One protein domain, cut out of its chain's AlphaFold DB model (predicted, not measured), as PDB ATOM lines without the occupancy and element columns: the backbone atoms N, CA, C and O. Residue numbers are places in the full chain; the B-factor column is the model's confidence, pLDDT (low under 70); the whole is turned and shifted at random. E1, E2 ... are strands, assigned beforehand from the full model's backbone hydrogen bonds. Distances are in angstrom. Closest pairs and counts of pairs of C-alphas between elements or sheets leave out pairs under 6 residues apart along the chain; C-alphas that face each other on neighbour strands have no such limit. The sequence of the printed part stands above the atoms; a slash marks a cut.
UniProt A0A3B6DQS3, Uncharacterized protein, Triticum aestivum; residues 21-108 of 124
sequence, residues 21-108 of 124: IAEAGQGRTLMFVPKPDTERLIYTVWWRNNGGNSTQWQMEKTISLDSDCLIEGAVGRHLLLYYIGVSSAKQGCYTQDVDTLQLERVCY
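Overview. This is residues 21 to 108 of the 124 residues of an uncharacterized protein of Triticum aestivum (UniProt A0A3B6DQS3). Two strongly twisted sheets of four strands each, E1 to E4 and E5 to E8, make a sandwich that is only partly face to face, with E1 and E2 of the first sheet coming nearest to E5 and E6 of the second. Each sheet is a meander, a row of hairpins in which each strand is the antiparallel neighbour of the one before, and the chain changes sheet once, between E4 and E5. The printed part has 88 residues, no named helix and eight named strands, E1 to E8 in that order along the chain and across the sheets, and its class is all strand. The whole is compact, with a radius of gyration of the C-alphas of 13.7 A, and only just flat, spanning 45 by 30 by 16 A.

Arrangement. Strand E1, residues 21 to 24, and E2, residues 28 to 34, form a hairpin, with N 22 and O 30 2.9 A apart. E2 and E3, residues 42 to 49, form a hairpin at 157 degrees, with N 31 and O 46 2.8 A apart. E3 and E4, residues 58 to 64, form another, with N 45 and O 61 2.8 A apart. A tight link leads to E5, residues 69 to 75, in the second sheet; E4 and E5 are apart. E5 and E6, residues 78 to 83, form a hairpin, with N 72 and O 80 2.9 A apart. E6 and E7, residues 92 to 97, form the next, with N 81 and O 94 2.8 A apart. E7 and E8, residues 103 to 107, form the last at 143 degrees, with N 95 and O 104 2.8 A apart. Between the sheets, the closest C-alphas of E1 and E5 are those of Ala 22 and Ala 74, 5.6 A apart. Those of E1 and E6 are Ala 22 and His 78, 6.6 A apart. E2 and E5 are near each other, with 6 pairs of C-alphas within 10 A.

Along the chain. E1 begins at C-alpha 21, (152.155, 181.420, 137.264). E2 measures 19.7 A from first to last C-alpha, E3 23.4 A and E4 18.6 A, ending at C-alpha 64, (154.698, 196.766, 143.794). E5 measures 17.4 A, E6 15.5 A and E7 16.5 A. E8 ends at C-alpha 107, (151.594, 194.975, 121.312).

Size, cuts and confidence. The C-alphas farthest apart are those of Asn 53 and Val 86, 45.3 A. The printed part has no cut and no long link. Mean pLDDT of the printed part is 82.8; residues 39 to 40, 51 to 55 and 85 to 89 are under 70.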
ATOM      1  N   ILE A  21     151.229 182.521 136.980       88.75
ATOM      2  CA  ILE A  21     152.155 181.420 137.264       88.75
ATOM      3  C   ILE A  21     153.231 181.424 136.186       88.75
ATOM      4  O   ILE A  21     152.916 181.262 135.011       88.75
ATOM      5  N   ALA A  22     154.485 181.588 136.590       89.75
ATOM      6  CA  ALA A  22     155.621 181.619 135.680       89.75
ATOM      7  C   ALA A  22     156.668 180.569 136.067       89.75
ATOM      8  O   ALA A  22     156.830 180.214 137.235       89.75
ATOM      9  N   GLU A  23     157.399 180.080 135.078       90.19
ATOM     10  CA  GLU A  23     158.557 179.214 135.261       90.19
ATOM     11  C   GLU A  23     159.799 180.081 135.465       90.19
ATOM     12  O   GLU A  23     160.151 180.885 134.609       90.19
ATOM     13  N   ALA A  24     160.468 179.922 136.599       86.56
ATOM     14  CA  ALA A  24     161.764 180.537 136.848       86.56
ATOM     15  C   ALA A  24     162.890 179.540 136.566       86.56
ATOM     16  O   ALA A  24     162.692 178.316 136.525       86.56
ATOM     17  N   GLY A  25     164.101 180.064 136.396       84.19
ATOM     18  CA  GLY A  25     165.294 179.251 136.223       84.19
ATOM     19  C   GLY A  25     165.456 178.165 137.300       84.19
ATOM     20  O   GLY A  25     164.920 178.236 138.407       84.19
ATOM     21  N   GLN A  26     166.249 177.138 136.972       81.56
ATOM     22  CA  GLN A  26     166.614 176.043 137.888       81.56
ATOM     23  C   GLN A  26     165.445 175.138 138.327       81.56
ATOM     24  O   GLN A  26     165.528 174.480 139.363       81.56
ATOM     25  N   GLY A  27     164.368 175.065 137.536       83.62
ATOM     26  CA  GLY A  27     163.226 174.194 137.830       83.62
ATOM     27  C   GLY A  27     162.358 174.720 138.973       83.62
ATOM     28  O   GLY A  27     161.817 173.934 139.754       83.62
ATOM     29  N   ARG A  28     162.256 176.046 139.090       87.62
ATOM     30  CA  ARG A  28     161.397 176.724 140.060       87.62
ATOM     31  C   ARG A  28     160.138 177.227 139.375       87.62
ATOM     32  O   ARG A  28     160.168 177.643 138.224       87.62
ATOM     33  N   THR A  29     159.035 177.233 140.103       89.19
ATOM     34  CA  THR A  29     157.803 177.888 139.667       89.19
ATOM     35  C   THR A  29     157.511 179.042 140.601       89.19
ATOM     36  O   THR A  29     157.565 178.883 141.820       89.19
ATOM     37  N   LEU A  30     157.198 180.189 140.010       90.88
ATOM     38  CA  LEU A  30     156.770 181.395 140.692       90.88
ATOM     39  C   LEU A  30     155.264 181.566 140.543       90.88
ATOM     40  O   LEU A  30     154.696 181.304 139.483       90.88
ATOM     41  N   MET A  31     154.626 182.046 141.599       90.38
ATOM     42  CA  MET A  31     153.230 182.445 141.592       90.38
ATOM     43  C   MET A  31     153.099 183.861 142.146       90.38
ATOM     44  O   MET A  31     153.563 184.156 143.246       90.38
ATOM     45  N   PHE A  32     152.451 184.730 141.376       89.50
ATOM     46  CA  PHE A  32     152.232 186.135 141.697       89.50
ATOM     47  C   PHE A  32     150.786 186.304 142.136       89.50
ATOM     48  O   PHE A  32     149.874 186.264 141.311       89.50
ATOM     49  N   VAL A  33     150.578 186.457 143.442       88.38
ATOM     50  CA  VAL A  33     149.243 186.536 144.042       88.38
ATOM     51  C   VAL A  33     148.954 187.980 144.451       88.38
ATOM     52  O   VAL A  33     149.738 188.532 145.232       88.38
ATOM     53  N   PRO A  34     147.855 188.600 143.979       85.94
ATOM     54  CA  PRO A  34     147.425 189.908 144.461       85.94
ATOM     55  C   PRO A  34     147.259 189.898 145.980       85.94
ATOM     56  O   PRO A  34     146.680 188.971 146.552       85.94
ATOM     57  N   LYS A  35     147.793 190.911 146.659       84.12
ATOM     58  CA  LYS A  35     147.654 191.003 148.111       84.12
ATOM     59  C   LYS A  35     146.230 191.474 148.463       84.12
ATOM     60  O   LYS A  35     145.785 192.497 147.933       84.12
ATOM     61  N   PRO A  36     145.515 190.771 149.364       77.25
ATOM     62  CA  PRO A  36     144.168 191.165 149.763       77.25
ATOM     63  C   PRO A  36     144.188 192.535 150.450       77.25
ATOM     64  O   PRO A  36     145.175 192.901 151.093       77.25
ATOM     65  N   ASP A  37     143.094 193.282 150.296       74.12
ATOM     66  CA  ASP A  37     142.858 194.585 150.938       74.12
ATOM     67  C   ASP A  37     143.895 195.669 150.598       74.12
ATOM     68  O   ASP A  37     144.027 196.673 151.298       74.12
ATOM     69  N   THR A  38     144.630 195.481 149.502       70.56
ATOM     70  CA  THR A  38     145.548 196.478 148.948       70.56
ATOM     71  C   THR A  38     145.163 196.841 147.521       70.56
ATOM     72  O   THR A  38     144.339 196.172 146.896       70.56
ATOM     73  N   GLU A  39     145.736 197.926 146.997       69.50
ATOM     74  CA  GLU A  39     145.595 198.266 145.581       69.50
ATOM     75  C   GLU A  39     146.036 197.078 144.708       69.50
ATOM     76  O   GLU A  39     146.984 196.370 145.058       69.50
ATOM     77  N   ARG A  40     145.384 196.872 143.548       69.50
ATOM     78  CA  ARG A  40     145.630 195.762 142.586       69.50
ATOM     79  C   ARG A  40     147.017 195.790 141.905       69.50
ATOM     80  O   ARG A  40     147.219 195.240 140.826       69.50
ATOM     81  N   LEU A  41     147.967 196.454 142.544       80.44
ATOM     82  CA  LEU A  41     149.328 196.728 142.112       80.44
ATOM     83  C   LEU A  41     150.350 196.018 143.006       80.44
ATOM     84  O   LEU A  41     151.519 195.920 142.640       80.44
ATOM     85  N   ILE A  42     149.934 195.527 144.179       86.44
ATOM     86  CA  ILE A  42     150.816 194.850 145.130       86.44
ATOM     87  C   ILE A  42     150.622 193.340 145.026       86.44
ATOM     88  O   ILE A  42     149.534 192.817 145.274       86.44
ATOM     89  N   TYR A  43     151.708 192.633 144.719       87.75
ATOM     90  CA  TYR A  43     151.715 191.186 144.537       87.75
ATOM     91  C   TYR A  43     152.680 190.528 145.513       87.75
ATOM     92  O   TYR A  43     153.821 190.957 145.695       87.75
ATOM     93  N   THR A  44     152.225 189.440 146.121       90.00
ATOM     94  CA  THR A  44     153.089 188.521 146.850       90.00
ATOM     95  C   THR A  44     153.627 187.482 145.879       90.00
ATOM     96  O   THR A  44     152.855 186.775 145.231       90.00
ATOM     97  N   VAL A  45     154.950 187.379 145.797       90.69
ATOM     98  CA  VAL A  45     155.640 186.377 144.991       90.69
ATOM     99  C   VAL A  45     155.907 185.159 145.862       90.69
ATOM    100  O   VAL A  45     156.586 185.248 146.888       90.69
ATOM    101  N   TRP A  46     155.362 184.024 145.445       91.06
ATOM    102  CA  TRP A  46     155.607 182.712 146.025       91.06
ATOM    103  C   TRP A  46     156.448 181.891 145.066       91.06
ATOM    104  O   TRP A  46     156.265 181.979 143.858       91.06
ATOM    105  N   TRP A  47     157.322 181.052 145.598       90.25
ATOM    106  CA  TRP A  47     158.125 180.138 144.810       90.25
ATOM    107  C   TRP A  47     158.005 178.715 145.346       90.25
ATOM    108  O   TRP A  47     157.778 178.493 146.537       90.25
ATOM    109  N   ARG A  48     158.152 177.738 144.457       88.50
ATOM    110  CA  ARG A  48     158.331 176.331 144.823       88.50
ATOM    111  C   ARG A  48     159.320 175.663 143.880       88.50
ATOM    112  O   ARG A  48     159.437 176.060 142.720       88.50
ATOM    113  N   ASN A  49     160.009 174.634 144.358       87.69
ATOM    114  CA  ASN A  49     160.796 173.769 143.484       87.69
ATOM    115  C   ASN A  49     159.885 172.737 142.813       87.69
ATOM    116  O   ASN A  49     159.001 172.169 143.454       87.69
ATOM    117  N   ASN A  50     160.144 172.446 141.540       78.81
ATOM    118  CA  ASN A  50     159.426 171.406 140.801       78.81
ATOM    119  C   ASN A  50     159.997 170.000 141.043       78.81
ATOM    120  O   ASN A  50     159.354 169.015 140.690       78.81
ATOM    121  N   GLY A  51     161.173 169.890 141.674       69.88
ATOM    122  CA  GLY A  51     161.794 168.623 142.065       69.88
ATOM    123  C   GLY A  51     162.336 168.642 143.499       69.88
ATOM    124  O   GLY A  51     162.806 169.671 143.982       69.88
ATOM    125  N   GLY A  52     162.293 167.488 144.176       63.47
ATOM    126  CA  GLY A  52     162.851 167.280 145.520       63.47
ATOM    127  C   GLY A  52     161.822 167.251 146.661       63.47
ATOM    128  O   GLY A  52     160.617 167.260 146.439       63.47
ATOM    129  N   ASN A  53     162.317 167.203 147.905       57.25
ATOM    130  CA  ASN A  53     161.520 167.002 149.132       57.25
ATOM    131  C   ASN A  53     160.656 168.206 149.559       57.25
ATOM    132  O   ASN A  53     159.869 168.084 150.495       57.25
ATOM    133  N   SER A  54     160.811 169.372 148.924       59.50
ATOM    134  CA  SER A  54     160.077 170.594 149.274       59.50
ATOM    135  C   SER A  54     159.265 171.075 148.075       59.50
ATOM    136  O   SER A  54     159.708 171.900 147.280       59.50
ATOM    137  N   THR A  55     158.070 170.503 147.946       69.38
ATOM    138  CA  THR A  55     157.041 170.877 146.959       69.38
ATOM    139  C   THR A  55     156.096 171.962 147.483       69.38
ATOM    140  O   THR A  55     155.186 172.396 146.775       69.38
ATOM    141  N   GLN A  56     156.290 172.393 148.732       83.06
ATOM    142  CA  GLN A  56     155.480 173.416 149.377       83.06
ATOM    143  C   GLN A  56     155.873 174.810 148.891       83.06
ATOM    144  O   GLN A  56     157.044 175.098 148.647       83.06
ATOM    145  N   TRP A  57     154.878 175.687 148.792       88.44
ATOM    146  CA  TRP A  57     155.094 177.088 148.469       88.44
ATOM    147  C   TRP A  57     155.823 177.823 149.588       88.44
ATOM    148  O   TRP A  57     155.467 177.709 150.762       88.44
ATOM    149  N   GLN A  58     156.797 178.638 149.201       89.38
ATOM    150  CA  GLN A  58     157.523 179.540 150.081       89.38
ATOM    151  C   GLN A  58     157.371 180.975 149.589       89.38
ATOM    152  O   GLN A  58     157.419 181.244 148.392       89.38
ATOM    153  N   MET A  59     157.155 181.906 150.512       89.31
ATOM    154  CA  MET A  59     157.077 183.325 150.179       89.31
ATOM    155  C   MET A  59     158.482 183.813 149.817       89.31
ATOM    156  O   MET A  59     159.416 183.611 150.590       89.31
ATOM    157  N   GLU A  60     158.641 184.436 148.653       89.25
ATOM    158  CA  GLU A  60     159.915 185.029 148.241       89.25
ATOM    159  C   GLU A  60     159.990 186.492 148.674       89.25
ATOM    160  O   GLU A  60     160.882 186.895 149.418       89.25
ATOM    161  N   LYS A  61     159.042 187.302 148.192       90.19
ATOM    162  CA  LYS A  61     159.025 188.755 148.379       90.19
ATOM    163  C   LYS A  61     157.653 189.338 148.064       90.19
ATOM    164  O   LYS A  61     156.783 188.671 147.513       90.19
ATOM    165  N   THR A  62     157.479 190.615 148.383       89.00
ATOM    166  CA  THR A  62     156.362 191.427 147.887       89.00
ATOM    167  C   THR A  62     156.896 192.402 146.845       89.00
ATOM    168  O   THR A  62     157.944 193.007 147.064       89.00
ATOM    169  N   ILE A  63     156.192 192.543 145.727       87.88
ATOM    170  CA  ILE A  63     156.497 193.521 144.681       87.88
ATOM    171  C   ILE A  63     155.335 194.502 144.538       87.88
ATOM    172  O   ILE A  63     154.175 194.138 144.734       87.88
ATOM    173  N   SER A  64     155.658 195.741 144.191       87.25
ATOM    174  CA  SER A  64     154.698 196.766 143.794       87.25
ATOM    175  C   SER A  64     154.926 197.101 142.329       87.25
ATOM    176  O   SER A  64     156.057 197.400 141.942       87.25
ATOM    177  N   LEU A  65     153.868 197.049 141.533       84.25
ATOM    178  CA  LEU A  65     153.869 197.547 140.166       84.25
ATOM    179  C   LEU A  65     153.595 199.050 140.152       84.25
ATOM    180  O   LEU A  65     153.014 199.600 141.090       84.25
ATOM    181  N   ASP A  66     154.002 199.697 139.063       81.25
ATOM    182  CA  ASP A  66     153.622 201.079 138.791       81.25
ATOM    183  C   ASP A  66     152.096 201.203 138.708       81.25
ATOM    184  O   ASP A  66     151.416 200.272 138.277       81.25
ATOM    185  N   SER A  67     151.566 202.378 139.058       74.44
ATOM    186  CA  SER A  67     150.125 202.682 139.138       74.44
ATOM    187  C   SER A  67     149.314 202.318 137.894       74.44
ATOM    188  O   SER A  67     148.108 202.097 137.972       74.44
ATOM    189  N   ASP A  68     149.992 202.232 136.753       81.50
ATOM    190  CA  ASP A  68     149.383 202.041 135.443       81.50
ATOM    191  C   ASP A  68     149.674 200.663 134.858       81.50
ATOM    192  O   ASP A  68     149.409 200.453 133.674       81.50
ATOM    193  N   CYS A  69     150.267 199.765 135.644       81.94
ATOM    194  CA  CYS A  69     150.720 198.454 135.212       81.94
ATOM    195  C   CYS A  69     149.960 197.348 135.947       81.94
ATOM    196  O   CYS A  69     149.916 197.306 137.176       81.94
ATOM    197  N   LEU A  70     149.382 196.426 135.180       81.12
ATOM    198  CA  LEU A  70     148.674 195.253 135.689       81.12
ATOM    199  C   LEU A  70     149.311 193.976 135.144       81.12
ATOM    200  O   LEU A  70     149.737 193.943 133.990       81.12
ATOM    201  N   ILE A  71     149.347 192.917 135.956       86.19
ATOM    202  CA  ILE A  71     149.686 191.575 135.472       86.19
ATOM    203  C   ILE A  71     148.409 190.940 134.922       86.19
ATOM    204  O   ILE A  71     147.447 190.745 135.656       86.19
ATOM    205  N   GLU A  72     148.420 190.590 133.639       84.12
ATOM    206  CA  GLU A  72     147.307 189.902 132.967       84.12
ATOM    207  C   GLU A  72     147.505 188.379 132.939       84.12
ATOM    208  O   GLU A  72     146.572 187.618 132.703       84.12
ATOM    209  N   GLY A  73     148.737 187.908 133.149       86.06
ATOM    210  CA  GLY A  73     149.058 186.485 133.134       86.06
ATOM    211  C   GLY A  73     150.544 186.220 132.950       86.06
ATOM    212  O   GLY A  73     151.382 187.095 133.161       86.06
ATOM    213  N   ALA A  74     150.879 184.995 132.554       87.19
ATOM    214  CA  ALA A  74     152.251 184.572 132.303       87.19
ATOM    215  C   ALA A  74     152.302 183.435 131.276       87.19
ATOM    216  O   ALA A  74     151.363 182.645 131.164       87.19
ATOM    217  N   VAL A  75     153.407 183.358 130.535       84.75
ATOM    218  CA  VAL A  75     153.696 182.305 129.554       84.75
ATOM    219  C   VAL A  75     155.147 181.861 129.721       84.75
ATOM    220  O   VAL A  75     156.082 182.625 129.459       84.75
ATOM    221  N   GLY A  76     155.345 180.615 130.159       86.50
ATOM    222  CA  GLY A  76     156.670 180.096 130.508       86.50
ATOM    223  C   GLY A  76     157.339 181.005 131.540       86.50
ATOM    224  O   GLY A  76     156.778 181.252 132.603       86.50
ATOM    225  N   ARG A  77     158.502 181.563 131.194       89.12
ATOM    226  CA  ARG A  77     159.280 182.478 132.050       89.12
ATOM    227  C   ARG A  77     158.938 183.966 131.929       89.12
ATOM    228  O   ARG A  77     159.625 184.798 132.516       89.12
ATOM    229  N   HIS A  78     157.932 184.323 131.134       89.50
ATOM    230  CA  HIS A  78     157.602 185.719 130.864       89.50
ATOM    231  C   HIS A  78     156.239 186.079 131.454       89.50
ATOM    232  O   HIS A  78     155.232 185.437 131.160       89.50
ATOM    233  N   LEU A  79     156.200 187.132 132.265       90.19
ATOM    234  CA  LEU A  79     154.974 187.772 132.729       90.19
ATOM    235  C   LEU A  79     154.384 188.629 131.624       90.19
ATOM    236  O   LEU A  79     155.116 189.330 130.930       90.19
ATOM    237  N   LEU A  80     153.063 188.621 131.505       88.69
ATOM    238  CA  LEU A  80     152.328 189.531 130.648       88.69
ATOM    239  C   LEU A  80     151.864 190.729 131.475       88.69
ATOM    240  O   LEU A  80     151.055 190.590 132.394       88.69
ATOM    241  N   LEU A  81     152.377 191.900 131.117       87.62
ATOM    242  CA  LEU A  81     152.072 193.176 131.745       87.62
ATOM    243  C   LEU A  81     151.255 194.048 130.795       87.62
ATOM    244  O   LEU A  81     151.576 194.165 129.609       87.62
ATOM    245  N   TYR A  82     150.235 194.710 131.322       85.38
ATOM    246  CA  TYR A  82     149.454 195.701 130.598       85.38
ATOM    247  C   TYR A  82     149.674 197.089 131.189       85.38
ATOM    248  O   TYR A  82     149.372 197.326 132.357       85.38
ATOM    249  N   TYR A  83     150.172 198.007 130.358       85.31
ATOM    250  CA  TYR A  83     150.328 199.414 130.707       85.31
ATOM    251  C   TYR A  83     149.153 200.225 130.161       85.31
ATOM    252  O   TYR A  83     148.966 200.320 128.945       85.31
ATOM    253  N   ILE A  84     148.400 200.853 131.066       76.12
ATOM    254  CA  ILE A  84     147.192 201.644 130.785       76.12
ATOM    255  C   ILE A  84     147.543 203.009 130.159       76.12
ATOM    256  O   ILE A  84     146.723 203.586 129.447       76.12
ATOM    257  N   GLY A  85     148.790 203.475 130.316       65.69
ATOM    258  CA  GLY A  85     149.335 204.634 129.593       65.69
ATOM    259  C   GLY A  85     149.220 205.980 130.313       65.69
ATOM    260  O   GLY A  85     149.165 207.009 129.645       65.69
ATOM    261  N   VAL A  86     149.176 205.990 131.648       60.19
ATOM    262  CA  VAL A  86     149.143 207.228 132.457       60.19
ATOM    263  C   VAL A  86     150.558 207.745 132.801       60.19
ATOM    264  O   VAL A  86     150.725 208.905 133.177       60.19
ATOM    265  N   SER A  87     151.591 206.926 132.575       61.31
ATOM    266  CA  SER A  87     153.010 207.171 132.874       61.31
ATOM    267  C   SER A  87     153.869 207.293 131.605       61.31
ATOM    268  O   SER A  87     153.379 207.261 130.478       61.31
ATOM    269  N   SER A  88     155.187 207.461 131.774       62.16
ATOM    270  CA  SER A  88     156.162 207.597 130.678       62.16
ATOM    271  C   SER A  88     156.233 206.378 129.746       62.16
ATOM    272  O   SER A  88     156.675 206.498 128.597       62.16
ATOM    273  N   ALA A  89     155.791 205.205 130.210       66.81
ATOM    274  CA  ALA A  89     155.667 204.012 129.389       66.81
ATOM    275  C   ALA A  89     154.482 204.164 128.425       66.81
ATOM    276  O   ALA A  89     153.343 204.373 128.840       66.81
ATOM    277  N   LYS A  90     154.727 204.033 127.111       76.06
ATOM    278  CA  LYS A  90     153.611 204.101 126.151       76.06
ATOM    279  C   LYS A  90     152.649 202.940 126.423       76.06
ATOM    280  O   LYS A  90     153.106 201.813 126.630       76.06
ATOM    281  N   GLN A  91     151.355 203.222 126.338       84.12
ATOM    282  CA  GLN A  91     150.286 202.233 126.451       84.12
ATOM    283  C   GLN A  91     150.561 200.997 125.579       84.12
ATOM    284  O   GLN A  91     151.059 201.121 124.452       84.12
ATOM    285  N   GLY A  92     150.261 199.811 126.111       84.88
ATOM    286  CA  GLY A  92     150.441 198.554 125.390       84.88
ATOM    287  C   GLY A  92     150.646 197.346 126.296       84.88
ATOM    288  O   GLY A  92     150.641 197.458 127.520       84.88
ATOM    289  N   CYS A  93     150.841 196.189 125.669       85.69
ATOM    290  CA  CYS A  93     151.172 194.945 126.357       85.69
ATOM    291  C   CYS A  93     152.668 194.676 126.244       85.69
ATOM    292  O   CYS A  93     153.270 194.836 125.172       85.69
ATOM    293  N   TYR A  94     153.240 194.216 127.342       87.00
ATOM    294  CA  TYR A  94     154.651 193.928 127.474       87.00
ATOM    295  C   TYR A  94     154.839 192.541 128.057       87.00
ATOM    296  O   TYR A  94     154.030 192.078 128.858       87.00
ATOM    297  N   THR A  95     155.926 191.898 127.674       89.69
ATOM    298  CA  THR A  95     156.413 190.699 128.335       89.69
ATOM    299  C   THR A  95     157.607 191.061 129.190       89.69
ATOM    300  O   THR A  95     158.512 191.752 128.723       89.69
ATOM    301  N   GLN A  96     157.610 190.599 130.435       89.81
ATOM    302  CA  GLN A  96     158.743 190.746 131.333       89.81
ATOM    303  C   GLN A  96     159.292 189.379 131.712       89.81
ATOM    304  O   GLN A  96     158.572 188.543 132.247       89.81
ATOM    305  N   ASP A  97     160.571 189.156 131.459       90.50
ATOM    306  CA  ASP A  97     161.260 187.951 131.907       90.50
ATOM    307  C   ASP A  97     161.423 187.954 133.438       90.50
ATOM    308  O   ASP A  97     161.879 188.943 134.014       90.50
ATOM    309  N   VAL A  98     161.039 186.866 134.113       88.75
ATOM    310  CA  VAL A  98     161.027 186.811 135.588       88.75
ATOM    311  C   VAL A  98     162.415 186.776 136.226       88.75
ATOM    312  O   VAL A  98     162.567 187.231 137.359       88.75
ATOM    313  N   ASP A  99     163.419 186.262 135.515       86.62
ATOM    314  CA  ASP A  99     164.775 186.095 136.045       86.62
ATOM    315  C   ASP A  99     165.637 187.336 135.761       86.62
ATOM    316  O   ASP A  99     166.381 187.816 136.615       86.62
ATOM    317  N   THR A 100     165.537 187.867 134.544       86.44
ATOM    318  CA  THR A 100     166.354 188.980 134.039       86.44
ATOM    319  C   THR A 100     165.674 190.337 134.177       86.44
ATOM    320  O   THR A 100     166.339 191.362 134.023       86.44
ATOM    321  N   LEU A 101     164.364 190.361 134.452       85.06
ATOM    322  CA  LEU A 101     163.520 191.558 134.523       85.06
ATOM    323  C   LEU A 101     163.494 192.387 133.228       85.06
ATOM    324  O   LEU A 101     163.012 193.523 133.239       85.06
ATOM    325  N   GLN A 102     163.983 191.828 132.117       87.56
ATOM    326  CA  GLN A 102     163.975 192.482 130.814       87.56
ATOM    327  C   GLN A 102     162.544 192.634 130.314       87.56
ATOM    328  O   GLN A 102     161.769 191.678 130.322       87.56
ATOM    329  N   LEU A 103     162.214 193.853 129.890       86.88
ATOM    330  CA  LEU A 103     160.885 194.241 129.443       86.88
ATOM    331  C   LEU A 103     160.885 194.445 127.928       86.88
ATOM    332  O   LEU A 103     161.615 195.291 127.409       86.88
ATOM    333  N   GLU A 104     160.010 193.729 127.234       88.38
ATOM    334  CA  GLU A 104     159.825 193.844 125.791       88.38
ATOM    335  C   GLU A 104     158.376 194.182 125.468       88.38
ATOM    336  O   GLU A 104     157.443 193.661 126.074       88.38
ATOM    337  N   ARG A 105     158.163 195.077 124.503       86.69
ATOM    338  CA  ARG A 105     156.812 195.413 124.055       86.69
ATOM    339  C   ARG A 105     156.357 194.415 123.002       86.69
ATOM    340  O   ARG A 105     156.995 194.302 121.961       86.69
ATOM    341  N   VAL A 106     155.200 193.800 123.225       84.56
ATOM    342  CA  VAL A 106     154.619 192.815 122.301       84.56
ATOM    343  C   VAL A 106     153.479 193.412 121.477       84.56
ATOM    344  O   VAL A 106     153.312 193.061 120.313       84.56
ATOM    345  N   CYS A 107     152.702 194.349 122.036       80.31
ATOM    346  CA  CYS A 107     151.594 194.975 121.312       80.31
ATOM    347  C   CYS A 107     151.334 196.425 121.748       80.31
ATOM    348  O   CYS A 107     151.531 196.785 122.907       80.31
ATOM    349  N   TYR A 108     150.840 197.254 120.824       75.38
ATOM    350  CA  TYR A 108     150.429 198.642 121.086       75.38
ATOM    351  C   TYR A 108     149.050 198.759 121.755       75.38
ATOM    352  O   TYR A 108     148.738 199.794 122.335       75.38
TER     353      TYR A 108